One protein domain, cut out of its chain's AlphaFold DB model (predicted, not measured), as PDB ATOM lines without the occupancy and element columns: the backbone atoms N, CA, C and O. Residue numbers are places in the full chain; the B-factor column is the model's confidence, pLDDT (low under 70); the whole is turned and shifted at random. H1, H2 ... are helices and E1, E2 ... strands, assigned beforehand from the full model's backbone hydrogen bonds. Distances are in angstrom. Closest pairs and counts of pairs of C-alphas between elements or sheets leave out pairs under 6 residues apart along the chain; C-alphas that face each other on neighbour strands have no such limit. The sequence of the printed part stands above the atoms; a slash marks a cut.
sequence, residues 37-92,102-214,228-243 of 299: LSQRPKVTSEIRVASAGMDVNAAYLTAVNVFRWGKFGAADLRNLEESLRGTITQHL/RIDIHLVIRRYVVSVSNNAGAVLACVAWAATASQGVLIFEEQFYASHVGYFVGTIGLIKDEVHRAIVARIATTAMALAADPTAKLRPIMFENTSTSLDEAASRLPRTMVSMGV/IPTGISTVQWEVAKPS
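AT A GLANCE: This is residues 37 to 92, 102 to 214 and 228 to 243 of the 299 residues of an uncharacterized protein of Zetaproteobacteria bacterium (UniProt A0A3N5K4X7). A long, twisted sheet of five strands, E1 to E5, curls round one long helix, H2, while a second helix, H1, packs on H2 and on the edge strand E1. Two short helices, H3 and H4, cover part of the sheet on the face opposite to H1, and a small pair of strands, E6 and E7, extends the body at one end. The 185 printed residues hold seven named strands and four named helices in the order E1 E2 H1 E3 E4 E5 H2 H3 E6 E7 H4, of mixed class. In the large sheet E1 and E2 are parallel to E3, and E3, E4 and E5 are antiparallel in turn; E6 and E7 are antiparallel. The whole is compact by its radius of gyration of the C-alphas, 17.6 A, with an elongated outline of 59 by 34 by 28 A.

HOW THE PARTS SIT: E1, residues 46 to 54, and E2, residues 59 to 63, are edge strands on one side of E3, residues 102 to 116, with E4, residues 120 to 133, on the other side. E3 bends by 50 degrees at residue 110; E1 is beside its residues 102 to 110 and E2 beside its residues 111 to 116. Within hydrogen-bond range are N 48 and O 103, 2.9 A, for E1 and E3, and N 62 and O 114, 2.8 A, for E2 and E3. E3, E4 and E5, residues 138 to 151, form a meander, each strand the antiparallel neighbour of the one before, through the hairpins E3 and E4, and E4 and E5. Here N 108 and O 128 are 2.8 A apart, and N 125 and O 146 are 2.8 A apart. H1, residues 74 to 91, is on this branched sheet over E1 and E3, at a height over the sheet of 9.5 A; the closest C-alphas of E1 and H1 are those of Val 49 and Arg 85, 5.9 A apart. The sheet curls round H2, residues 156 to 180; the closest C-alphas of E5 and H2 are those of Ser 147 and Val 163, 5.7 A apart. H1 touches H2 with residues 80 to 88 alone, at a steep tilt of 40 degrees, the same way; their closest C-alphas are those of Leu 84 and Val 168, 5.2 A. H3, residues 198 to 203, lies over E5 at a height over the sheet of 8.5 A, with the C-alphas of Ser 147 and Ala 201 closest at 6.1 A. H4, residues 237 to 240, is on the same face as H3, opposite to H1, and the closest C-alphas of E3 and H4 are those of Arg 111 and Ala 240, 5.2 A. H3 and H4 only just touch, with 3 pairs of C-alphas within 8 A, the closest those of Ala 202 and Trp 237, 6.3 A. E6, residues 208 to 212, and E7, residues 229 to 234, have N 211 and O 231 at 2.8 A; their sheet and the large one form a sandwich, two sheets face to face, with best planes 30 degrees apart. Every O i to N i+4 pair is within hydrogen-bond range in H2 and H3, and 13 of 14 in H1; H4 is too short for such a pair.

IN THESE COORDINATES: E1 begins at C-alpha 46 (161.717, 134.211, 151.770) and is 24.9 A long; E2 is 13.2 A. H1 is 26.2 A, E3 41.0 A, E4 42.3 A and E5 40.4 A. H2 is 36.2 A and begins at C-alpha 156 (158.600, 168.756, 152.671). H3, E6 and E7 follow, and H4 ends at C-alpha 240 (147.771, 161.700, 140.070).

THE WHOLE: The C-alphas farthest apart are those of Gln 135 and Ile 228, 60.6 A. Residues 93 to 101 and 215 to 227 are not printed, and the gaps are 12.2 A and 8.0 A between C-alphas. The link H2 to H3, residues 181 to 197, is long. The mean pLDDT of the printed part is 91.4; residues 152 to 154 and residue 214 are under 70.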
ATOM      1  N   LEU A  37     152.875 141.862 163.864       81.81
ATOM      2  CA  LEU A  37     152.692 140.523 163.298       81.81
ATOM      3  C   LEU A  37     152.180 139.521 164.340       81.81
ATOM      4  O   LEU A  37     152.161 138.323 164.066       81.81
ATOM      5  N   SER A  38     151.763 139.988 165.521       76.94
ATOM      6  CA  SER A  38     151.419 139.141 166.673       76.94
ATOM      7  C   SER A  38     150.318 138.111 166.388       76.94
ATOM      8  O   SER A  38     150.307 137.040 166.989       76.94
ATOM      9  N   GLN A  39     149.425 138.395 165.439       72.50
ATOM     10  CA  GLN A  39     148.312 137.516 165.064       72.50
ATOM     11  C   GLN A  39     148.558 136.697 163.786       72.50
ATOM     12  O   GLN A  39     147.619 136.118 163.242       72.50
ATOM     13  N   ARG A  40     149.783 136.680 163.247       71.38
ATOM     14  CA  ARG A  40     150.039 136.119 161.912       71.38
ATOM     15  C   ARG A  40     150.702 134.746 161.953       71.38
ATOM     16  O   ARG A  40     151.512 134.488 162.844       71.38
ATOM     17  N   PRO A  41     150.393 133.870 160.977       71.94
ATOM     18  CA  PRO A  41     151.083 132.597 160.855       71.94
ATOM     19  C   PRO A  41     152.579 132.827 160.625       71.94
ATOM     20  O   PRO A  41     153.001 133.855 160.089       71.94
ATOM     21  N   LYS A  42     153.386 131.845 161.029       82.88
ATOM     22  CA  LYS A  42     154.834 131.865 160.822       82.88
ATOM     23  C   LYS A  42     155.138 131.998 159.327       82.88
ATOM     24  O   LYS A  42     154.622 131.223 158.530       82.88
ATOM     25  N   VAL A  43     155.992 132.955 158.966       84.31
ATOM     26  CA  VAL A  43     156.459 133.147 157.585       84.31
ATOM     27  C   VAL A  43     157.164 131.883 157.095       84.31
ATOM     28  O   VAL A  43     158.074 131.386 157.765       84.31
ATOM     29  N   THR A  44     156.729 131.367 155.945       83.81
ATOM     30  CA  THR A  44     157.232 130.124 155.338       83.81
ATOM     31  C   THR A  44     158.048 130.362 154.067       83.81
ATOM     32  O   THR A  44     158.810 129.480 153.677       83.81
ATOM     33  N   SER A  45     157.941 131.547 153.461       85.56
ATOM     34  CA  SER A  45     158.689 131.941 152.262       85.56
ATOM     35  C   SER A  45     159.688 133.065 152.534       85.56
ATOM     36  O   SER A  45     159.418 133.978 153.316       85.56
ATOM     37  N   GLU A  46     160.826 133.047 151.838       90.75
ATOM     38  CA  GLU A  46     161.717 134.211 151.770       90.75
ATOM     39  C   GLU A  46     161.014 135.362 151.035       90.75
ATOM     40  O   GLU A  46     160.311 135.141 150.049       90.75
ATOM     41  N   ILE A  47     161.225 136.603 151.480       93.56
ATOM     42  CA  ILE A  47     160.702 137.800 150.814       93.56
ATOM     43  C   ILE A  47     161.861 138.704 150.412       93.56
ATOM     44  O   ILE A  47     162.679 139.091 151.248       93.56
ATOM     45  N   ARG A  48     161.880 139.123 149.148       94.31
ATOM     46  CA  ARG A  48     162.887 140.035 148.610       94.31
ATOM     47  C   ARG A  48     162.239 141.210 147.890       94.31
ATOM     48  O   ARG A  48     161.334 141.041 147.086       94.31
ATOM     49  N   VAL A  49     162.773 142.414 148.095       95.69
ATOM     50  CA  VAL A  49     162.492 143.556 147.208       95.69
ATOM     51  C   VAL A  49     163.349 143.400 145.955       95.69
ATOM     52  O   VAL A  49     164.569 143.569 146.007       95.69
ATOM     53  N   ALA A  50     162.727 142.996 144.852       94.25
ATOM     54  CA  ALA A  50     163.416 142.658 143.614       94.25
ATOM     55  C   ALA A  50     163.588 143.870 142.691       94.25
ATOM     56  O   ALA A  50     164.632 143.992 142.050       94.25
ATOM     57  N   SER A  51     162.614 144.784 142.649       93.69
ATOM     58  CA  SER A  51     162.741 146.034 141.891       93.69
ATOM     59  C   SER A  51     161.894 147.170 142.458       93.69
ATOM     60  O   SER A  51     160.748 146.957 142.856       93.69
ATOM     61  N   ALA A  52     162.422 148.389 142.385       95.81
ATOM     62  CA  ALA A  52     161.679 149.625 142.589       95.81
ATOM     63  C   ALA A  52     161.895 150.562 141.390       95.81
ATOM     64  O   ALA A  52     163.016 150.716 140.908       95.81
ATOM     65  N   GLY A  53     160.824 151.175 140.896       95.56
ATOM     66  CA  GLY A  53     160.848 152.039 139.718       95.56
ATOM     67  C   GLY A  53     159.875 153.209 139.816       95.56
ATOM     68  O   GLY A  53     159.099 153.331 140.766       95.56
ATOM     69  N   MET A  54     159.904 154.077 138.807       95.12
ATOM     70  CA  MET A  54     158.922 155.145 138.629       95.12
ATOM     71  C   MET A  54     158.635 155.365 137.143       95.12
ATOM     72  O   MET A  54     159.528 155.185 136.315       95.12
ATOM     73  N   ASP A  55     157.412 155.777 136.811       93.62
ATOM     74  CA  ASP A  55     157.054 156.159 135.439       93.62
ATOM     75  C   ASP A  55     157.866 157.391 134.987       93.62
ATOM     76  O   ASP A  55     158.211 158.261 135.792       93.62
ATOM     77  N   VAL A  56     158.111 157.520 133.675       88.94
ATOM     78  CA  VAL A  56     158.923 158.604 133.069       88.94
ATOM     79  C   VAL A  56     158.476 160.003 133.517       88.94
ATOM     80  O   VAL A  56     159.298 160.887 133.738       88.94
ATOM     81  N   ASN A  57     157.168 160.192 133.712       91.19
ATOM     82  CA  ASN A  57     156.564 161.447 134.161       91.19
ATOM     83  C   ASN A  57     155.865 161.292 135.519       91.19
ATOM     84  O   ASN A  57     154.797 161.856 135.736       91.19
ATOM     85  N   ALA A  58     156.429 160.500 136.433       93.19
ATOM     86  CA  ALA A  58     155.794 160.243 137.721       93.19
ATOM     87  C   ALA A  58     155.723 161.488 138.620       93.19
ATOM     88  O   ALA A  58     154.732 161.675 139.319       93.19
ATOM     89  N   ALA A  59     156.745 162.345 138.624       96.06
ATOM     90  CA  ALA A  59     156.889 163.385 139.643       96.06
ATOM     91  C   ALA A  59     156.367 164.767 139.208       96.06
ATOM     92  O   ALA A  59     156.885 165.374 138.263       96.06
ATOM     93  N   TYR A  60     155.438 165.321 139.991       96.19
ATOM     94  CA  TYR A  60     154.868 166.662 139.839       96.19
ATOM     95  C   TYR A  60     155.134 167.498 141.094       96.19
ATOM     96  O   TYR A  60     155.024 167.002 142.214       96.19
ATOM     97  N   LEU A  61     155.475 168.775 140.908       94.69
ATOM     98  CA  LEU A  61     155.679 169.729 141.998       94.69
ATOM     99  C   LEU A  61     154.916 171.021 141.705       94.69
ATOM    100  O   LEU A  61     155.187 171.686 140.706       94.69
ATOM    101  N   THR A  62     154.017 171.391 142.611       94.06
ATOM    102  CA  THR A  62     153.351 172.695 142.653       94.06
ATOM    103  C   THR A  62     153.913 173.479 143.831       94.06
ATOM    104  O   THR A  62     153.840 173.016 144.962       94.06
ATOM    105  N   ALA A  63     154.482 174.657 143.576       91.31
ATOM    106  CA  ALA A  63     155.050 175.522 144.609       91.31
ATOM    107  C   ALA A  63     154.373 176.897 144.571       91.31
ATOM    108  O   ALA A  63     154.353 177.539 143.519       91.31
ATOM    109  N   VAL A  64     153.836 177.344 145.707       89.81
ATOM    110  CA  VAL A  64     153.141 178.629 145.867       89.81
ATOM    111  C   VAL A  64     154.017 179.572 146.682       89.81
ATOM    112  O   VAL A  64     154.168 179.379 147.886       89.81
ATOM    113  N   ASN A  65     154.604 180.574 146.019       86.81
ATOM    114  CA  ASN A  65     155.499 181.581 146.615       86.81
ATOM    115  C   ASN A  65     156.641 181.002 147.478       86.81
ATOM    116  O   ASN A  65     157.124 181.647 148.406       86.81
ATOM    117  N   VAL A  66     157.096 179.789 147.157       85.06
ATOM    118  CA  VAL A  66     158.253 179.132 147.778       85.06
ATOM    119  C   VAL A  66     159.194 178.595 146.708       85.06
ATOM    120  O   VAL A  66     158.810 178.427 145.546       85.06
ATOM    121  N   PHE A  67     160.440 178.310 147.090       85.38
ATOM    122  CA  PHE A  67     161.392 177.658 146.197       85.38
ATOM    123  C   PHE A  67     160.856 176.302 145.721       85.38
ATOM    124  O   PHE A  67     160.241 175.548 146.476       85.38
ATOM    125  N   ARG A  68     161.114 175.975 144.451       87.00
ATOM    126  CA  ARG A  68     160.689 174.717 143.816       87.00
ATOM    127  C   ARG A  68     161.591 173.550 144.226       87.00
ATOM    128  O   ARG A  68     162.271 172.955 143.393       87.00
ATOM    129  N   TRP A  69     161.609 173.239 145.515       85.12
ATOM    130  CA  TRP A  69     162.358 172.123 146.087       85.12
ATOM    131  C   TRP A  69     161.426 170.995 146.533       85.12
ATOM    132  O   TRP A  69     160.222 171.182 146.676       85.12
ATOM    133  N   GLY A  70     161.986 169.796 146.713       87.50
ATOM    134  CA  GLY A  70     161.241 168.637 147.218       87.50
ATOM    135  C   GLY A  70     160.440 167.854 146.181       87.50
ATOM    136  O   GLY A  70     159.631 167.007 146.555       87.50
ATOM    137  N   LYS A  71     160.681 168.078 144.881       94.19
ATOM    138  CA  LYS A  71     160.181 167.185 143.827       94.19
ATOM    139  C   LYS A  71     160.680 165.757 144.088       94.19
ATOM    140  O   LYS A  71     161.860 165.574 144.377       94.19
ATOM    141  N   PHE A  72     159.794 164.770 143.960       95.88
ATOM    142  CA  PHE A  72     160.167 163.360 144.066       95.88
ATOM    143  C   PHE A  72     161.193 162.971 142.992       95.88
ATOM    144  O   PHE A  72     161.044 163.345 141.826       95.88
ATOM    145  N   GLY A  73     162.229 162.228 143.381       95.31
ATOM    146  CA  GLY A  73     163.279 161.782 142.468       95.31
ATOM    147  C   GLY A  73     163.980 160.494 142.898       95.31
ATOM    148  O   GLY A  73     163.554 159.796 143.813       95.31
ATOM    149  N   ALA A  74     165.098 160.184 142.234       95.44
ATOM    150  CA  ALA A  74     165.815 158.917 142.411       95.44
ATOM    151  C   ALA A  74     166.311 158.673 143.849       95.44
ATOM    152  O   ALA A  74     166.319 157.536 144.312       95.44
ATOM    153  N   ALA A  75     166.710 159.728 144.570       95.69
ATOM    154  CA  ALA A  75     167.096 159.602 145.975       95.69
ATOM    155  C   ALA A  75     165.912 159.166 146.850       95.69
ATOM    156  O   ALA A  75     166.073 158.290 147.694       95.69
ATOM    157  N   ASP A  76     164.722 159.712 146.592       96.62
ATOM    158  CA  ASP A  76     163.519 159.370 147.342       96.62
ATOM    159  C   ASP A  76     163.055 157.940 147.060       96.62
ATOM    160  O   ASP A  76     162.690 157.222 147.990       96.62
ATOM    161  N   LEU A  77     163.116 157.522 145.790       97.56
ATOM    162  CA  LEU A  77     162.812 156.153 145.378       97.56
ATOM    163  C   LEU A  77     163.754 155.146 146.050       97.56
ATOM    164  O   LEU A  77     163.292 154.135 146.571       97.56
ATOM    165  N   ARG A  78     165.058 155.445 146.099       97.25
ATOM    166  CA  ARG A  78     166.046 154.611 146.797       97.25
ATOM    167  C   ARG A  78     165.761 154.521 148.294       97.25
ATOM    168  O   ARG A  78     165.768 153.424 148.838       97.25
ATOM    169  N   ASN A  79     165.467 155.641 148.955       97.75
ATOM    170  CA  ASN A  79     165.119 155.630 150.377       97.75
ATOM    171  C   ASN A  79     163.856 154.804 150.644       97.75
ATOM    172  O   ASN A  79     163.805 154.068 151.627       97.75
ATOM    173  N   LEU A  80     162.852 154.890 149.767       98.00
ATOM    174  CA  LEU A  80     161.640 154.077 149.847       98.00
ATOM    175  C   LEU A  80     161.952 152.580 149.684       98.00
ATOM    176  O   LEU A  80     161.501 151.772 150.495       98.00
ATOM    177  N   GLU A  81     162.758 152.214 148.683       98.38
ATOM    178  CA  GLU A  81     163.195 150.833 148.447       98.38
ATOM    179  C   GLU A  81     163.982 150.271 149.638       98.38
ATOM    180  O   GLU A  81     163.682 149.180 150.127       98.38
ATOM    181  N   GLU A  82     164.971 151.013 150.137       97.88
ATOM    182  CA  GLU A  82     165.791 150.609 151.279       97.88
ATOM    183  C   GLU A  82     164.969 150.499 152.565       97.88
ATOM    184  O   GLU A  82     165.213 149.599 153.374       97.88
ATOM    185  N   SER A  83     163.980 151.377 152.750       98.44
ATOM    186  CA  SER A  83     163.081 151.331 153.906       98.44
ATOM    187  C   SER A  83     162.146 150.129 153.843       98.44
ATOM    188  O   SER A  83     161.956 149.444 154.850       98.44
ATOM    189  N   LEU A  84     161.617 149.813 152.656       98.31
ATOM    190  CA  LEU A  84     160.822 148.607 152.434       98.31
ATOM    191  C   LEU A  84     161.650 147.347 152.693       98.31
ATOM    192  O   LEU A  84     161.232 146.474 153.452       98.31
ATOM    193  N   ARG A  85     162.855 147.281 152.116       97.75
ATOM    194  CA  ARG A  85     163.777 146.157 152.297       97.75
ATOM    195  C   ARG A  85     164.141 145.973 153.766       97.75
ATOM    196  O   ARG A  85     164.001 144.873 154.284       97.75
ATOM    197  N   GLY A  86     164.551 147.045 154.447       96.88
ATOM    198  CA  GLY A  86     164.894 147.009 155.869       96.88
ATOM    199  C   GLY A  86     163.724 146.562 156.744       96.88
ATOM    200  O   GLY A  86     163.912 145.737 157.635       96.88
ATOM    201  N   THR A  87     162.515 147.050 156.446       96.94
ATOM    202  CA  THR A  87     161.285 146.677 157.161       96.94
ATOM    203  C   THR A  87     160.977 145.196 157.000       96.94
ATOM    204  O   THR A  87     160.709 144.528 157.992       96.94
ATOM    205  N   ILE A  88     161.081 144.645 155.793       95.44
ATOM    206  CA  ILE A  88     160.867 143.211 155.563       95.44
ATOM    207  C   ILE A  88     161.944 142.382 156.271       95.44
ATOM    208  O   ILE A  88     161.611 141.497 157.053       95.44
ATOM    209  N   THR A  89     163.228 142.694 156.058       93.44
ATOM    210  CA  THR A  89     164.348 141.925 156.623       93.44
ATOM    211  C   THR A  89     164.295 141.846 158.148       93.44
ATOM    212  O   THR A  89     164.565 140.782 158.696       93.44
ATOM    213  N   GLN A  90     163.906 142.922 158.841       92.81
ATOM    214  CA  GLN A  90     163.782 142.918 160.304       92.81
ATOM    215  C   GLN A  90     162.759 141.891 160.825       92.81
ATOM    216  O   GLN A  90     162.885 141.434 161.959       92.81
ATOM    217  N   HIS A  91     161.755 141.534 160.022       90.19
ATOM    218  CA  HIS A  91     160.666 140.653 160.444       90.19
ATOM    219  C   HIS A  91     160.773 139.230 159.877       90.19
ATOM    220  O   HIS A  91     159.919 138.390 160.169       90.19
ATOM    221  N   LEU A  92     161.805 138.935 159.083       87.12
ATOM    222  CA  LEU A  92     162.072 137.585 158.595       87.12
ATOM    223  C   LEU A  92     162.829 136.759 159.655       87.12
ATOM    224  O   LEU A  92     163.713 137.281 160.336       87.12
ATOM    225  N   ARG A 102     160.320 131.429 147.445       89.69
ATOM    226  CA  ARG A 102     160.711 132.848 147.483       89.69
ATOM    227  C   ARG A 102     159.617 133.700 146.854       89.69
ATOM    228  O   ARG A 102     159.061 133.317 145.823       89.69
ATOM    229  N   ILE A 103     159.366 134.858 147.455       93.00
ATOM    230  CA  ILE A 103     158.492 135.910 146.949       93.00
ATOM    231  C   ILE A 103     159.334 137.136 146.593       93.00
ATOM    232  O   ILE A 103     160.050 137.682 147.435       93.00
ATOM    233  N   ASP A 104     159.204 137.595 145.355       94.62
ATOM    234  CA  ASP A 104     159.841 138.806 144.854       94.62
ATOM    235  C   ASP A 104     158.817 139.946 144.768       94.62
ATOM    236  O   ASP A 104     157.755 139.819 144.161       94.62
ATOM    237  N   ILE A 105     159.137 141.078 145.395       96.62
ATOM    238  CA  ILE A 105     158.317 142.291 145.415       96.62
ATOM    239  C   ILE A 105     158.823 143.274 144.365       96.62
ATOM    240  O   ILE A 105     160.010 143.619 144.329       96.62
ATOM    241  N   HIS A 106     157.890 143.799 143.581       96.31
ATOM    242  CA  HIS A 106     158.125 144.806 142.558       96.31
ATOM    243  C   HIS A 106     157.250 146.025 142.826       96.31
ATOM    244  O   HIS A 106     156.040 145.900 142.982       96.31
ATOM    245  N   LEU A 107     157.858 147.206 142.880       96.94
ATOM    246  CA  LEU A 107     157.199 148.465 143.216       96.94
ATOM    247  C   LEU A 107     157.405 149.489 142.101       96.94
ATOM    248  O   LEU A 107     158.532 149.697 141.657       96.94
ATOM    249  N   VAL A 108     156.342 150.183 141.697       97.06
ATOM    250  CA  VAL A 108     156.408 151.294 140.743       97.06
ATOM    251  C   VAL A 108     155.601 152.495 141.233       97.06
ATOM    252  O   VAL A 108     154.396 152.420 141.482       97.06
ATOM    253  N   ILE A 109     156.273 153.642 141.325       97.75
ATOM    254  CA  ILE A 109     155.639 154.941 141.558       97.75
ATOM    255  C   ILE A 109     155.133 155.486 140.224       97.75
ATOM    256  O   ILE A 109     155.908 155.932 139.378       97.75
ATOM    257  N   ARG A 110     153.815 155.470 140.033       96.94
ATOM    258  CA  ARG A 110     153.188 155.897 138.774       96.94
ATOM    259  C   ARG A 110     152.989 157.400 138.700       96.94
ATOM    260  O   ARG A 110     153.190 158.037 137.663       96.94
ATOM    261  N   ARG A 111     152.579 157.973 139.831       97.69
ATOM    262  CA  ARG A 111     152.422 159.414 140.033       97.69
ATOM    263  C   ARG A 111     152.827 159.778 141.449       97.69
ATOM    264  O   ARG A 111     152.562 159.027 142.378       97.69
ATOM    265  N   TYR A 112     153.448 160.935 141.602       98.06
ATOM    266  CA  TYR A 112     153.871 161.498 142.871       98.06
ATOM    267  C   TYR A 112     153.737 163.016 142.787       98.06
ATOM    268  O   TYR A 112     154.563 163.704 142.183       98.06
ATOM    269  N   VAL A 113     152.651 163.533 143.347       97.81
ATOM    270  CA  VAL A 113     152.285 164.946 143.317       97.81
ATOM    271  C   VAL A 113     152.647 165.566 144.653       97.81
ATOM    272  O   VAL A 113     152.143 165.153 145.692       97.81
ATOM    273  N   VAL A 114     153.515 166.570 144.614       96.94
ATOM    274  CA  VAL A 114     153.897 167.384 145.768       96.94
ATOM    275  C   VAL A 114     153.325 168.780 145.566       96.94
ATOM    276  O   VAL A 114     153.538 169.395 144.521       96.94
ATOM    277  N   SER A 115     152.598 169.291 146.550       95.94
ATOM    278  CA  SER A 115     152.081 170.657 146.560       95.94
ATOM    279  C   SER A 115     152.560 171.359 147.818       95.94
ATOM    280  O   SER A 115     152.424 170.809 148.908       95.94
ATOM    281  N   VAL A 116     153.182 172.530 147.683       94.00
ATOM    282  CA  VAL A 116     153.863 173.212 148.792       94.00
ATOM    283  C   VAL A 116     153.652 174.718 148.755       94.00
ATOM    284  O   VAL A 116     153.584 175.343 147.695       94.00
ATOM    285  N   SER A 117     153.581 175.299 149.942       91.69
ATOM    286  CA  SER A 117     153.541 176.731 150.234       91.69
ATOM    287  C   SER A 117     154.394 176.993 151.480       91.69
ATOM    288  O   SER A 117     155.005 176.072 152.020       91.69
ATOM    289  N   ASN A 118     154.469 178.235 151.953       86.25
ATOM    290  CA  ASN A 118     155.280 178.559 153.130       86.25
ATOM    291  C   ASN A 118     154.639 178.162 154.471       86.25
ATOM    292  O   ASN A 118     155.313 178.240 155.492       86.25
ATOM    293  N   ASN A 119     153.368 177.751 154.491       86.06
ATOM    294  CA  ASN A 119     152.661 177.338 155.708       86.06
ATOM    295  C   ASN A 119     152.039 175.934 155.610       86.06
ATOM    296  O   ASN A 119     151.446 175.472 156.582       86.06
ATOM    297  N   ALA A 120     152.121 175.266 154.460       91.88
ATOM    298  CA  ALA A 120     151.518 173.958 154.253       91.88
ATOM    299  C   ALA A 120     152.217 173.188 153.134       91.88
ATOM    300  O   ALA A 120     152.691 173.768 152.152       91.88
ATOM    301  N   GLY A 121     152.206 171.866 153.254       94.00
ATOM    302  CA  GLY A 121     152.586 170.948 152.194       94.00
ATOM    303  C   GLY A 121     151.649 169.749 152.158       94.00
ATOM    304  O   GLY A 121     151.091 169.347 153.174       94.00
ATOM    305  N   ALA A 122     151.470 169.171 150.981       96.94
ATOM    306  CA  ALA A 122     150.698 167.958 150.789       96.94
ATOM    307  C   ALA A 122     151.339 167.094 149.709       96.94
ATOM    308  O   ALA A 122     151.898 167.601 148.733       96.94
ATOM    309  N   VAL A 123     151.238 165.784 149.889       97.75
ATOM    310  CA  VAL A 123     151.782 164.784 148.977       97.75
ATOM    311  C   VAL A 123     150.707 163.752 148.670       97.75
ATOM    312  O   VAL A 123     149.996 163.310 149.570       97.75
ATOM    313  N   LEU A 124     150.619 163.355 147.402       98.50
ATOM    314  CA  LEU A 124     149.779 162.270 146.909       98.50
ATOM    315  C   LEU A 124     150.592 161.388 145.962       98.50
ATOM    316  O   LEU A 124     151.105 161.869 144.953       98.50
ATOM    317  N   ALA A 125     150.681 160.098 146.253       98.44
ATOM    318  CA  ALA A 125     151.363 159.115 145.428       98.44
ATOM    319  C   ALA A 125     150.376 158.055 144.925       98.44
ATOM    320  O   ALA A 125     149.636 157.487 145.719       98.44
ATOM    321  N   CYS A 126     150.393 157.766 143.622       98.31
ATOM    322  CA  CYS A 126     149.785 156.575 143.035       98.31
ATOM    323  C   CYS A 126     150.862 155.499 142.911       98.31
ATOM    324  O   CYS A 126     151.864 155.680 142.210       98.31
ATOM    325  N   VAL A 127     150.627 154.365 143.557       97.94
ATOM    326  CA  VAL A 127     151.588 153.277 143.695       97.94
ATOM    327  C   VAL A 127     150.996 152.015 143.099       97.94
ATOM    328  O   VAL A 127     149.895 151.619 143.469       97.94
ATOM    329  N   ALA A 128     151.726 151.383 142.186       97.06
ATOM    330  CA  ALA A 128     151.447 150.027 141.745       97.06
ATOM    331  C   ALA A 128     152.523 149.107 142.315       97.06
ATOM    332  O   ALA A 128     153.711 149.426 142.251       97.06
ATOM    333  N   TRP A 129     152.129 147.962 142.858       97.12
ATOM    334  CA  TRP A 129     153.084 146.937 143.256       97.12
ATOM    335  C   TRP A 129     152.559 145.533 142.962       97.12
ATOM    336  O   TRP A 129     151.356 145.321 142.797       97.12
ATOM    337  N   ALA A 130     153.483 144.588 142.870       95.94
ATOM    338  CA  ALA A 130     153.198 143.186 142.638       95.94
ATOM    339  C   ALA A 130     154.133 142.298 143.451       95.94
ATOM    340  O   ALA A 130     155.267 142.676 143.757       95.94
ATOM    341  N   ALA A 131     153.650 141.102 143.757       95.00
ATOM    342  CA  ALA A 131     154.445 140.010 144.280       95.00
ATOM    343  C   ALA A 131     154.459 138.871 143.258       95.00
ATOM    344  O   ALA A 131     153.419 138.525 142.683       95.00
ATOM    345  N   THR A 132     155.628 138.279 143.045       93.44
ATOM    346  CA  THR A 132     155.817 137.119 142.173       93.44
ATOM    347  C   THR A 132     156.453 135.968 142.948       93.44
ATOM    348  O   THR A 132     157.194 136.184 143.907       93.44
ATOM    349  N   ALA A 133     156.140 134.732 142.567       90.56
ATOM    350  CA  ALA A 133     156.855 133.553 143.046       90.56
ATOM    351  C   ALA A 133     158.245 133.459 142.389       90.56
ATOM    352  O   ALA A 133     158.495 134.089 141.364       90.56
ATOM    353  N   SER A 134     159.122 132.597 142.908       84.50
ATOM    354  CA  SER A 134     160.487 132.364 142.391       84.50
ATOM    355  C   SER A 134     160.578 132.073 140.883       84.50
ATOM    356  O   SER A 134     161.603 132.348 140.264       84.50
ATOM    357  N   GLN A 135     159.508 131.541 140.285       84.75
ATOM    358  CA  GLN A 135     159.391 131.248 138.851       84.75
ATOM    359  C   GLN A 135     158.909 132.447 138.008       84.75
ATOM    360  O   GLN A 135     158.663 132.299 136.814       84.75
ATOM    361  N   GLY A 136     158.724 133.625 138.613       85.00
ATOM    362  CA  GLY A 136     158.181 134.819 137.957       85.00
ATOM    363  C   GLY A 136     156.657 134.813 137.794       85.00
ATOM    364  O   GLY A 136     156.106 135.678 137.117       85.00
ATOM    365  N   VAL A 137     155.954 133.854 138.405       89.50
ATOM    366  CA  VAL A 137     154.485 133.789 138.371       89.50
ATOM    367  C   VAL A 137     153.911 134.876 139.274       89.50
ATOM    368  O   VAL A 137     154.231 134.927 140.460       89.50
ATOM    369  N   LEU A 138     153.046 135.729 138.724       91.19
ATOM    370  CA  LEU A 138     152.340 136.761 139.480       91.19
ATOM    371  C   LEU A 138     151.385 136.119 140.497       91.19
ATOM    372  O   LEU A 138     150.453 135.418 140.108       91.19
ATOM    373  N   ILE A 139     151.608 136.383 141.785       92.12
ATOM    374  CA  ILE A 139     150.765 135.875 142.881       92.12
ATOM    375  C   ILE A 139     149.839 136.954 143.446       92.12
ATOM    376  O   ILE A 139     148.754 136.653 143.935       92.12
ATOM    377  N   PHE A 140     150.248 138.220 143.363       93.56
ATOM    378  CA  PHE A 140     149.471 139.351 143.849       93.56
ATOM    379  C   PHE A 140     149.826 140.609 143.062       93.56
ATOM    380  O   PHE A 140     150.992 140.839 142.746       93.56
ATOM    381  N   GLU A 141     148.833 141.449 142.798       94.62
ATOM    382  CA  GLU A 141     149.031 142.798 142.280       94.62
ATOM    383  C   GLU A 141     148.031 143.758 142.911       94.62
ATOM    384  O   GLU A 141     146.885 143.409 143.200       94.62
ATOM    385  N   GLU A 142     148.461 144.998 143.093       94.88
ATOM    386  CA  GLU A 142     147.614 146.054 143.616       94.88
ATOM    387  C   GLU A 142     148.058 147.411 143.076       94.88
ATOM    388  O   GLU A 142     149.243 147.678 142.864       94.88
ATOM    389  N   GLN A 143     147.081 148.300 142.898       95.94
ATOM    390  CA  GLN A 143     147.319 149.727 142.777       95.94
ATOM    391  C   GLN A 143     146.553 150.457 143.877       95.94
ATOM    392  O   GLN A 143     145.367 150.205 144.083       95.94
ATOM    393  N   PHE A 144     147.226 151.375 144.559       96.94
ATOM    394  CA  PHE A 144     146.645 152.178 145.625       96.94
ATOM    395  C   PHE A 144     147.222 153.597 145.624       96.94
ATOM    396  O   PHE A 144     148.183 153.906 144.917       96.94
ATOM    397  N   TYR A 145     146.621 154.465 146.428       98.00
ATOM    398  CA  TYR A 145     147.053 155.832 146.662       98.00
ATOM    399  C   TYR A 145     147.532 155.990 148.100       98.00
ATOM    400  O   TYR A 145     146.925 155.439 149.019       98.00
ATOM    401  N   ALA A 146     148.604 156.750 148.296       98.25
ATOM    402  CA  ALA A 146     149.094 157.160 149.605       98.25
ATOM    403  C   ALA A 146     149.184 158.685 149.665       98.25
ATOM    404  O   ALA A 146     149.654 159.314 148.717       98.25
ATOM    405  N   SER A 147     148.713 159.288 150.750       98.19
ATOM    406  CA  SER A 147     148.558 160.739 150.840       98.19
ATOM    407  C   SER A 147     148.815 161.263 152.241       98.19
ATOM    408  O   SER A 147     148.342 160.666 153.204       98.19
ATOM    409  N   HIS A 148     149.475 162.412 152.355       97.56
ATOM    410  CA  HIS A 148     149.666 163.089 153.633       97.56
ATOM    411  C   HIS A 148     149.689 164.612 153.462       97.56
ATOM    412  O   HIS A 148     150.032 165.123 152.393       97.56
ATOM    413  N   VAL A 149     149.335 165.340 154.522       95.81
ATOM    414  CA  VAL A 149     149.346 166.806 154.583       95.81
ATOM    415  C   VAL A 149     149.984 167.261 155.892       95.81
ATOM    416  O   VAL A 149     149.711 166.697 156.945       95.81
ATOM    417  N   GLY A 150     150.822 168.292 155.825       92.19
ATOM    418  CA  GLY A 150     151.433 168.933 156.986       92.19
ATOM    419  C   GLY A 150     151.241 170.448 156.949       92.19
ATOM    420  O   GLY A 150     151.252 171.052 155.876       92.19
ATOM    421  N   TYR A 151     151.095 171.064 158.124       87.50
ATOM    422  CA  TYR A 151     150.885 172.506 158.290       87.50
ATOM    423  C   TYR A 151     151.940 173.124 159.222       87.50
ATOM    424  O   TYR A 151     152.389 172.481 160.169       87.50
ATOM    425  N   PHE A 152     152.291 174.385 158.962       69.44
ATOM    426  CA  PHE A 152     153.108 175.332 159.738       69.44
ATOM    427  C   PHE A 152     154.556 174.946 160.100       69.44
ATOM    428  O   PHE A 152     155.426 175.807 160.012       69.44
ATOM    429  N   VAL A 153     154.841 173.707 160.517       61.28
ATOM    430  CA  VAL A 153     156.125 173.318 161.153       61.28
ATOM    431  C   VAL A 153     156.764 172.073 160.505       61.28
ATOM    432  O   VAL A 153     157.761 171.542 160.985       61.28
ATOM    433  N   GLY A 154     156.227 171.592 159.382       64.69
ATOM    434  CA  GLY A 154     156.755 170.424 158.668       64.69
ATOM    435  C   GLY A 154     157.699 170.789 157.520       64.69
ATOM    436  O   GLY A 154     157.400 171.679 156.724       64.69
ATOM    437  N   THR A 155     158.807 170.058 157.377       85.25
ATOM    438  CA  THR A 155     159.604 170.084 156.142       85.25
ATOM    439  C   THR A 155     158.900 169.255 155.063       85.25
ATOM    440  O   THR A 155     158.170 168.309 155.365       85.25
ATOM    441  N   ILE A 156     159.143 169.559 153.785       90.00
ATOM    442  CA  ILE A 156     158.600 168.756 152.671       90.00
ATOM    443  C   ILE A 156     159.080 167.297 152.773       90.00
ATOM    444  O   ILE A 156     158.334 166.378 152.446       90.00
ATOM    445  N   GLY A 157     160.309 167.090 153.262       92.12
ATOM    446  CA  GLY A 157     160.872 165.767 153.518       92.12
ATOM    447  C   GLY A 157     160.039 164.950 154.501       92.12
ATOM    448  O   GLY A 157     159.697 163.817 154.186       92.12
ATOM    449  N   LEU A 158     159.614 165.546 155.623       92.50
ATOM    450  CA  LEU A 158     158.775 164.868 156.621       92.50
ATOM    451  C   LEU A 158     157.425 164.426 156.041       92.50
ATOM    452  O   LEU A 158     156.994 163.300 156.258       92.50
ATOM    453  N   ILE A 159     156.779 165.282 155.245       94.94
ATOM    454  CA  ILE A 159     155.482 164.961 154.623       94.94
ATOM    455  C   ILE A 159     155.634 163.795 153.635       94.94
ATOM    456  O   ILE A 159     154.785 162.906 153.572       94.94
ATOM    457  N   LYS A 160     156.734 163.777 152.872       96.44
ATOM    458  CA  LYS A 160     157.068 162.665 151.972       96.44
ATOM    459  C   LYS A 160     157.413 161.391 152.744       96.44
ATOM    460  O   LYS A 160     156.993 160.318 152.321       96.44
ATOM    461  N   ASP A 161     158.135 161.502 153.860       96.69
ATOM    462  CA  ASP A 161     158.459 160.375 154.735       96.69
ATOM    463  C   ASP A 161     157.181 159.722 155.276       96.69
ATOM    464  O   ASP A 161     157.077 158.503 155.225       96.69
ATOM    465  N   GLU A 162     156.166 160.489 155.684       97.06
ATOM    466  CA  GLU A 162     154.873 159.926 156.111       97.06
ATOM    467  C   GLU A 162     154.156 159.161 154.987       97.06
ATOM    468  O   GLU A 162     153.667 158.047 155.191       97.06
ATOM    469  N   VAL A 163     154.171 159.690 153.757       97.94
ATOM    470  CA  VAL A 163     153.661 158.953 152.588       97.94
ATOM    471  C   VAL A 163     154.472 157.679 152.345       97.94
ATOM    472  O   VAL A 163     153.900 156.623 152.079       97.94
ATOM    473  N   HIS A 164     155.799 157.738 152.470       98.19
ATOM    474  CA  HIS A 164     156.661 156.567 152.321       98.19
ATOM    475  C   HIS A 164     156.387 155.525 153.404       98.19
ATOM    476  O   HIS A 164     156.334 154.337 153.092       98.19
ATOM    477  N   ARG A 165     156.174 155.939 154.659       98.00
ATOM    478  CA  ARG A 165     155.820 155.040 155.761       98.00
ATOM    479  C   ARG A 165     154.501 154.329 155.479       98.00
ATOM    480  O   ARG A 165     154.447 153.112 155.622       98.00
ATOM    481  N   ALA A 166     153.485 155.048 154.999       97.50
ATOM    482  CA  ALA A 166     152.200 154.459 154.621       97.50
ATOM    483  C   ALA A 166     152.341 153.419 153.490       97.50
ATOM    484  O   ALA A 166     151.768 152.330 153.566       97.50
ATOM    485  N   ILE A 167     153.159 153.715 152.468       98.12
ATOM    486  CA  ILE A 167     153.473 152.780 151.374       98.12
ATOM    487  C   ILE A 167     154.193 151.536 151.909       98.12
ATOM    488  O   ILE A 167     153.782 150.413 151.616       98.12
ATOM    489  N   VAL A 168     155.254 151.725 152.699       98.00
ATOM    490  CA  VAL A 168     156.064 150.630 153.253       98.00
ATOM    491  C   VAL A 168     155.231 149.752 154.174       98.00
ATOM    492  O   VAL A 168     155.283 148.536 154.026       98.00
ATOM    493  N   ALA A 169     154.444 150.338 155.078       96.31
ATOM    494  CA  ALA A 169     153.561 149.594 155.968       96.31
ATOM    495  C   ALA A 169     152.597 148.717 155.161       96.31
ATOM    496  O   ALA A 169     152.548 147.508 155.371       96.31
ATOM    497  N   ARG A 170     151.907 149.291 154.165       95.88
ATOM    498  CA  ARG A 170     150.945 148.545 153.348       95.88
ATOM    499  C   ARG A 170     151.578 147.381 152.596       95.88
ATOM    500  O   ARG A 170     151.065 146.262 152.660       95.88
ATOM    501  N   ILE A 171     152.696 147.629 151.917       96.62
ATOM    502  CA  ILE A 171     153.372 146.608 151.112       96.62
ATOM    503  C   ILE A 171     154.014 145.553 152.008       96.62
ATOM    504  O   ILE A 171     153.768 144.370 151.806       96.62
ATOM    505  N   ALA A 172     154.801 145.953 153.009       95.94
ATOM    506  CA  ALA A 172     155.510 145.012 153.869       95.94
ATOM    507  C   ALA A 172     154.523 144.135 154.641       95.94
ATOM    508  O   ALA A 172     154.646 142.915 154.631       95.94
ATOM    509  N   THR A 173     153.485 144.723 155.234       94.44
ATOM    510  CA  THR A 173     152.459 143.950 155.926       94.44
ATOM    511  C   THR A 173     151.732 143.003 154.967       94.44
ATOM    512  O   THR A 173     151.529 141.841 155.310       94.44
ATOM    513  N   THR A 174     151.366 143.423 153.756       94.25
ATOM    514  CA  THR A 174     150.703 142.514 152.800       94.25
ATOM    515  C   THR A 174     151.643 141.402 152.329       94.25
ATOM    516  O   THR A 174     151.257 140.237 152.319       94.25
ATOM    517  N   ALA A 175     152.904 141.722 152.041       94.44
ATOM    518  CA  ALA A 175     153.916 140.748 151.651       94.44
ATOM    519  C   ALA A 175     154.187 139.708 152.746       94.44
ATOM    520  O   ALA A 175     154.279 138.522 152.447       94.44
ATOM    521  N   MET A 176     154.239 140.117 154.016       93.12
ATOM    522  CA  MET A 176     154.390 139.186 155.141       93.12
ATOM    523  C   MET A 176     153.191 138.238 155.273       93.12
ATOM    524  O   MET A 176     153.367 137.094 155.676       93.12
ATOM    525  N   ALA A 177     151.977 138.685 154.925       91.81
ATOM    526  CA  ALA A 177     150.815 137.795 154.862       91.81
ATOM    527  C   ALA A 177     150.919 136.807 153.689       91.81
ATOM    528  O   ALA A 177     150.685 135.619 153.889       91.81
ATOM    529  N   LEU A 178     151.335 137.271 152.504       91.88
ATOM    530  CA  LEU A 178     151.569 136.402 151.342       91.88
ATOM    531  C   LEU A 178     152.657 135.361 151.619       91.88
ATOM    532  O   LEU A 178     152.545 134.225 151.189       91.88
ATOM    533  N   ALA A 179     153.704 135.721 152.354       91.06
ATOM    534  CA  ALA A 179     154.782 134.797 152.698       91.06
ATOM    535  C   ALA A 179     154.423 133.817 153.820       91.06
ATOM    536  O   ALA A 179     155.143 132.844 154.045       91.06
ATOM    537  N   ALA A 180     153.348 134.083 154.560       89.75
ATOM    538  CA  ALA A 180     152.783 133.139 155.512       89.75
ATOM    539  C   ALA A 180     151.870 132.126 154.799       89.75
ATOM    540  O   ALA A 180     151.945 130.937 155.101       89.75
ATOM    541  N   ASP A 181     151.065 132.586 153.835       87.31
ATOM    542  CA  ASP A 181     150.220 131.752 152.973       87.31
ATOM    543  C   ASP A 181     150.141 132.336 151.544       87.31
ATOM    544  O   ASP A 181     149.319 133.222 151.278       87.31
ATOM    545  N   PRO A 182     150.958 131.831 150.598       82.00
ATOM    546  CA  PRO A 182     150.972 132.317 149.216       82.00
ATOM    547  C   PRO A 182     149.678 132.042 148.440       82.00
ATOM    548  O   PRO A 182     149.463 132.626 147.380       82.00
ATOM    549  N   THR A 183     148.825 131.142 148.941       81.81
ATOM    550  CA  THR A 183     147.551 130.774 148.308       81.81
ATOM    551  C   THR A 183     146.368 131.570 148.852       81.81
ATOM    552  O   THR A 183     145.272 131.530 148.277       81.81
ATOM    553  N   ALA A 184     146.576 132.330 149.933       81.38
ATOM    554  CA  ALA A 184     145.545 133.149 150.538       81.38
ATOM    555  C   ALA A 184     145.035 134.208 149.554       81.38
ATOM    556  O   ALA A 184     145.781 135.035 149.027       81.38
ATOM    557  N   LYS A 185     143.711 134.261 149.381       81.38
ATOM    558  CA  LYS A 185     143.049 135.394 148.724       81.38
ATOM    559  C   LYS A 185     143.045 136.588 149.673       81.38
ATOM    560  O   LYS A 185     142.070 136.820 150.390       81.38
ATOM    561  N   LEU A 186     144.142 137.338 149.691       82.69
ATOM    562  CA  LEU A 186     144.238 138.553 150.487       82.69
ATOM    563  C   LEU A 186     143.336 139.639 149.906       82.69
ATOM    564  O   LEU A 186     143.364 139.940 148.712       82.69
ATOM    565  N   ARG A 187     142.531 140.248 150.775       77.69
ATOM    566  CA  ARG A 187     141.846 141.497 150.447       77.69
ATOM    567  C   ARG A 187     142.816 142.658 150.677       77.69
ATOM    568  O   ARG A 187     143.586 142.587 151.636       77.69
ATOM    569  N   PRO A 188     142.758 143.723 149.858       74.69
ATOM    570  CA  PRO A 188     143.466 144.966 150.135       74.69
ATOM    571  C   PRO A 188     143.238 145.414 151.579       74.69
ATOM    572  O   PRO A 188     142.098 145.629 151.997       74.69
ATOM    573  N   ILE A 189     144.316 145.524 152.350       78.94
ATOM    574  CA  ILE A 189     144.258 146.015 153.724       78.94
ATOM    575  C   ILE A 189     144.342 147.542 153.659       78.94
ATOM    576  O   ILE A 189     145.225 148.103 153.007       78.94
ATOM    577  N   MET A 190     143.409 148.219 154.320       80.12
ATOM    578  CA  MET A 190     143.432 149.674 154.435       80.12
ATOM    579  C   MET A 190     144.375 150.071 155.566       80.12
ATOM    580  O   MET A 190     144.195 149.652 156.705       80.12
ATOM    581  N   PHE A 191     145.370 150.888 155.238       88.12
ATOM    582  CA  PHE A 191     146.263 151.519 156.207       88.12
ATOM    583  C   PHE A 191     145.942 153.002 156.302       88.12
ATOM    584  O   PHE A 191     145.458 153.604 155.333       88.12
ATOM    585  N   GLU A 192     146.254 153.594 157.451       93.00
ATOM    586  CA  GLU A 192     146.246 155.043 157.604       93.00
ATOM    587  C   GLU A 192     147.022 155.697 156.451       93.00
ATOM    588  O   GLU A 192     148.013 155.153 155.960       93.00
ATOM    589  N   ASN A 193     146.526 156.838 155.967       96.56
ATOM    590  CA  ASN A 193     147.113 157.569 154.842       96.56
ATOM    591  C   ASN A 193     147.146 156.803 153.507       96.56
ATOM    592  O   ASN A 193     147.781 157.270 152.565       96.56
ATOM    593  N   THR A 194     146.421 155.686 153.377       97.25
ATOM    594  CA  THR A 194     146.231 154.987 152.097       97.25
ATOM    595  C   THR A 194     144.759 154.913 151.679       97.25
ATOM    596  O   THR A 194     143.853 155.051 152.506       97.25
ATOM    597  N   SER A 195     144.519 154.717 150.381       96.19
ATOM    598  CA  SER A 195     143.200 154.467 149.789       96.19
ATOM    599  C   SER A 195     143.322 153.676 148.484       96.19
ATOM    600  O   SER A 195     144.355 153.703 147.823       96.19
ATOM    601  N   THR A 196     142.270 152.959 148.096       94.88
ATOM    602  CA  THR A 196     142.157 152.302 146.784       94.88
ATOM    603  C   THR A 196     141.586 153.221 145.696       94.88
ATOM    604  O   THR A 196     141.637 152.863 144.521       94.88
ATOM    605  N   SER A 197     141.074 154.406 146.051       95.44
ATOM    606  CA  SER A 197     140.501 155.372 145.108       95.44
ATOM    607  C   SER A 197     141.212 156.724 145.170       95.44
ATOM    608  O   SER A 197     141.658 157.169 146.229       95.44
ATOM    609  N   LEU A 198     141.309 157.384 144.014       96.50
ATOM    610  CA  LEU A 198     141.869 158.730 143.938       96.50
ATOM    611  C   LEU A 198     140.991 159.723 144.700       96.50
ATOM    612  O   LEU A 198     141.515 160.513 145.475       96.50
ATOM    613  N   ASP A 199     139.674 159.648 144.509       97.19
ATOM    614  CA  ASP A 199     138.717 160.591 145.089       97.19
ATOM    615  C   ASP A 199     138.790 160.595 146.619       97.19
ATOM    616  O   ASP A 199     138.848 161.658 147.239       97.19
ATOM    617  N   GLU A 200     138.865 159.417 147.245       96.38
ATOM    618  CA  GLU A 200     139.015 159.311 148.696       96.38
ATOM    619  C   GLU A 200     140.373 159.855 149.161       96.38
ATOM    620  O   GLU A 200     140.413 160.633 150.115       96.38
ATOM    621  N   ALA A 201     141.481 159.515 148.489       97.06
ATOM    622  CA  ALA A 201     142.800 160.046 148.840       97.06
ATOM    623  C   ALA A 201     142.859 161.579 148.699       97.06
ATOM    624  O   ALA A 201     143.312 162.274 149.607       97.06
ATOM    625  N   ALA A 202     142.345 162.119 147.592       97.12
ATOM    626  CA  ALA A 202     142.313 163.550 147.309       97.12
ATOM    627  C   ALA A 202     141.350 164.314 148.232       97.12
ATOM    628  O   ALA A 202     141.610 165.473 148.549       97.12
ATOM    629  N   SER A 203     140.276 163.679 148.720       96.81
ATOM    630  CA  SER A 203     139.335 164.301 149.668       96.81
ATOM    631  C   SER A 203     139.976 164.679 151.006       96.81
ATOM    632  O   SER A 203     139.500 165.592 151.680       96.81
ATOM    633  N   ARG A 204     141.078 164.010 151.374       95.44
ATOM    634  CA  ARG A 204     141.846 164.261 152.602       95.44
ATOM    635  C   ARG A 204     142.893 165.366 152.431       95.44
ATOM    636  O   ARG A 204     143.558 165.734 153.397       95.44
ATOM    637  N   LEU A 205     143.067 165.877 151.213       96.81
ATOM    638  CA  LEU A 205     144.095 166.850 150.867       96.81
ATOM    639  C   LEU A 205     143.491 168.235 150.599       96.81
ATOM    640  O   LEU A 205     142.354 168.357 150.134       96.81
ATOM    641  N   PRO A 206     144.251 169.315 150.849       95.19
ATOM    642  CA  PRO A 206     143.779 170.661 150.566       95.19
ATOM    643  C   PRO A 206     143.579 170.852 149.058       95.19
ATOM    644  O   PRO A 206     144.457 170.545 148.250       95.19
ATOM    645  N   ARG A 207     142.429 171.410 148.668       95.50
ATOM    646  CA  ARG A 207     142.150 171.788 147.268       95.50
ATOM    647  C   ARG A 207     142.919 173.034 146.834       95.50
ATOM    648  O   ARG A 207     143.151 173.238 145.648       95.50
ATOM    649  N   THR A 208     143.321 173.861 147.792       93.25
ATOM    650  CA  THR A 208     144.051 175.106 147.562       93.25
ATOM    651  C   THR A 208     145.238 175.195 148.501       93.25
ATOM    652  O   THR A 208     145.093 174.961 149.699       93.25
ATOM    653  N   MET A 209     146.388 175.595 147.971       91.94
ATOM    654  CA  MET A 209     147.538 176.006 148.767       91.94
ATOM    655  C   MET A 209     147.583 177.523 148.839       91.94
ATOM    656  O   MET A 209     147.460 178.196 147.813       91.94
ATOM    657  N   VAL A 210     147.769 178.048 150.046       89.19
ATOM    658  CA  VAL A 210     147.794 179.485 150.311       89.19
ATOM    659  C   VAL A 210     149.132 179.833 150.923       89.19
ATOM    660  O   VAL A 210     149.474 179.311 151.971       89.19
ATOM    661  N   SER A 211     149.873 180.735 150.296       85.19
ATOM    662  CA  SER A 211     151.044 181.325 150.923       85.19
ATOM    663  C   SER A 211     150.639 182.554 151.726       85.19
ATOM    664  O   SER A 211     149.945 183.432 151.210       85.19
ATOM    665  N   MET A 212     151.071 182.621 152.984       82.31
ATOM    666  CA  MET A 212     150.804 183.760 153.864       82.31
ATOM    667  C   MET A 212     151.959 184.757 153.790       82.31
ATOM    668  O   MET A 212     153.123 184.362 153.829       82.31
ATOM    669  N   GLY A 213     151.656 186.046 153.667       71.88
ATOM    670  CA  GLY A 213     152.667 187.098 153.644       71.88
ATOM    671  C   GLY A 213     153.369 187.309 154.978       71.88
ATOM    672  O   GLY A 213     152.940 186.824 156.022       71.88
ATOM    673  N   VAL A 214     154.454 188.082 154.928       62.94
ATOM    674  CA  VAL A 214     155.099 188.625 156.127       62.94
ATOM    675  C   VAL A 214     154.116 189.606 156.782       62.94
ATOM    676  O   VAL A 214     153.493 190.383 156.053       62.94
ATOM    677  N   ILE A 228     148.078 188.565 155.456       70.00
ATOM    678  CA  ILE A 228     147.393 188.658 154.163       70.00
ATOM    679  C   ILE A 228     147.926 187.529 153.268       70.00
ATOM    680  O   ILE A 228     149.148 187.374 153.164       70.00
ATOM    681  N   PRO A 229     147.061 186.725 152.621       77.25
ATOM    682  CA  PRO A 229     147.514 185.728 151.661       77.25
ATOM    683  C   PRO A 229     148.236 186.417 150.494       77.25
ATOM    684  O   PRO A 229     147.685 187.306 149.850       77.25
ATOM    685  N   THR A 230     149.475 186.016 150.216       81.88
ATOM    686  CA  THR A 230     150.300 186.560 149.121       81.88
ATOM    687  C   THR A 230     150.246 185.709 147.861       81.88
ATOM    688  O   THR A 230     150.708 186.137 146.805       81.88
ATOM    689  N   GLY A 231     149.706 184.494 147.946       83.31
ATOM    690  CA  GLY A 231     149.524 183.618 146.797       83.31
ATOM    691  C   GLY A 231     148.521 182.522 147.094       83.31
ATOM    692  O   GLY A 231     148.508 181.971 148.190       83.31
ATOM    693  N   ILE A 232     147.686 182.200 146.113       89.12
ATOM    694  CA  ILE A 232     146.726 181.101 146.179       89.12
ATOM    695  C   ILE A 232     146.895 180.285 144.905       89.12
ATOM    696  O   ILE A 232     146.946 180.843 143.810       89.12
ATOM    697  N   SER A 233     146.980 178.966 145.040       91.12
ATOM    698  CA  SER A 233     146.979 178.054 143.900       91.12
ATOM    699  C   SER A 233     146.024 176.900 144.150       91.12
ATOM    700  O   SER A 233     146.029 176.307 145.230       91.12
ATOM    701  N   THR A 234     145.219 176.568 143.142       93.50
ATOM    702  CA  THR A 234     144.390 175.359 143.165       93.50
ATOM    703  C   THR A 234     145.268 174.155 142.856       93.50
ATOM    704  O   THR A 234     145.979 174.143 141.849       93.50
ATOM    705  N   VAL A 235     145.222 173.137 143.710       91.12
ATOM    706  CA  VAL A 235     145.999 171.913 143.526       91.12
ATOM    707  C   VAL A 235     145.223 170.945 142.643       91.12
ATOM    708  O   VAL A 235     144.108 170.544 142.965       91.12
ATOM    709  N   GLN A 236     145.825 170.560 141.521       94.25
ATOM    710  CA  GLN A 236     145.231 169.637 140.556       94.25
ATOM    711  C   GLN A 236     145.558 168.188 140.938       94.25
ATOM    712  O   GLN A 236     146.444 167.580 140.346       94.25
ATOM    713  N   TRP A 237     144.875 167.629 141.941       95.88
ATOM    714  CA  TRP A 237     145.121 166.246 142.384       95.88
ATOM    715  C   TRP A 237     144.828 165.198 141.300       95.88
ATOM    716  O   TRP A 237     145.463 164.148 141.289       95.88
ATOM    717  N   GLU A 238     143.968 165.520 140.331       95.00
ATOM    718  CA  GLU A 238     143.638 164.656 139.188       95.00
ATOM    719  C   GLU A 238     144.846 164.263 138.330       95.00
ATOM    720  O   GLU A 238     144.831 163.217 137.687       95.00
ATOM    721  N   VAL A 239     145.942 165.032 138.360       93.56
ATOM    722  CA  VAL A 239     147.182 164.643 137.661       93.56
ATOM    723  C   VAL A 239     147.816 163.374 138.251       93.56
ATOM    724  O   VAL A 239     148.673 162.757 137.613       93.56
ATOM    725  N   ALA A 240     147.391 162.963 139.453       93.19
ATOM    726  CA  ALA A 240     147.771 161.700 140.070       93.19
ATOM    727  C   ALA A 240     147.043 160.489 139.469       93.19
ATOM    728  O   ALA A 240     147.474 159.362 139.719       93.19
ATOM    729  N   LYS A 241     145.984 160.692 138.673       93.56
ATOM    730  CA  LYS A 241     145.274 159.614 137.986       93.56
ATOM    731  C   LYS A 241     146.142 159.073 136.844       93.56
ATOM    732  O   LYS A 241     146.414 159.805 135.887       93.56
ATOM    733  N   PRO A 242     146.603 157.813 136.896       86.56
ATOM    734  CA  PRO A 242     147.227 157.206 135.730       86.56
ATOM    735  C   PRO A 242     146.184 157.008 134.621       86.56
ATOM    736  O   PRO A 242     145.001 156.821 134.902       86.56
ATOM    737  N   SER A 243     146.622 157.025 133.361       80.25
ATOM    738  CA  SER A 243     145.734 156.867 132.198       80.25
ATOM    739  C   SER A 243     145.060 155.494 132.136       80.25
ATOM    740  O   SER A 243     143.936 155.383 131.663       80.25
TER     741      SER A 243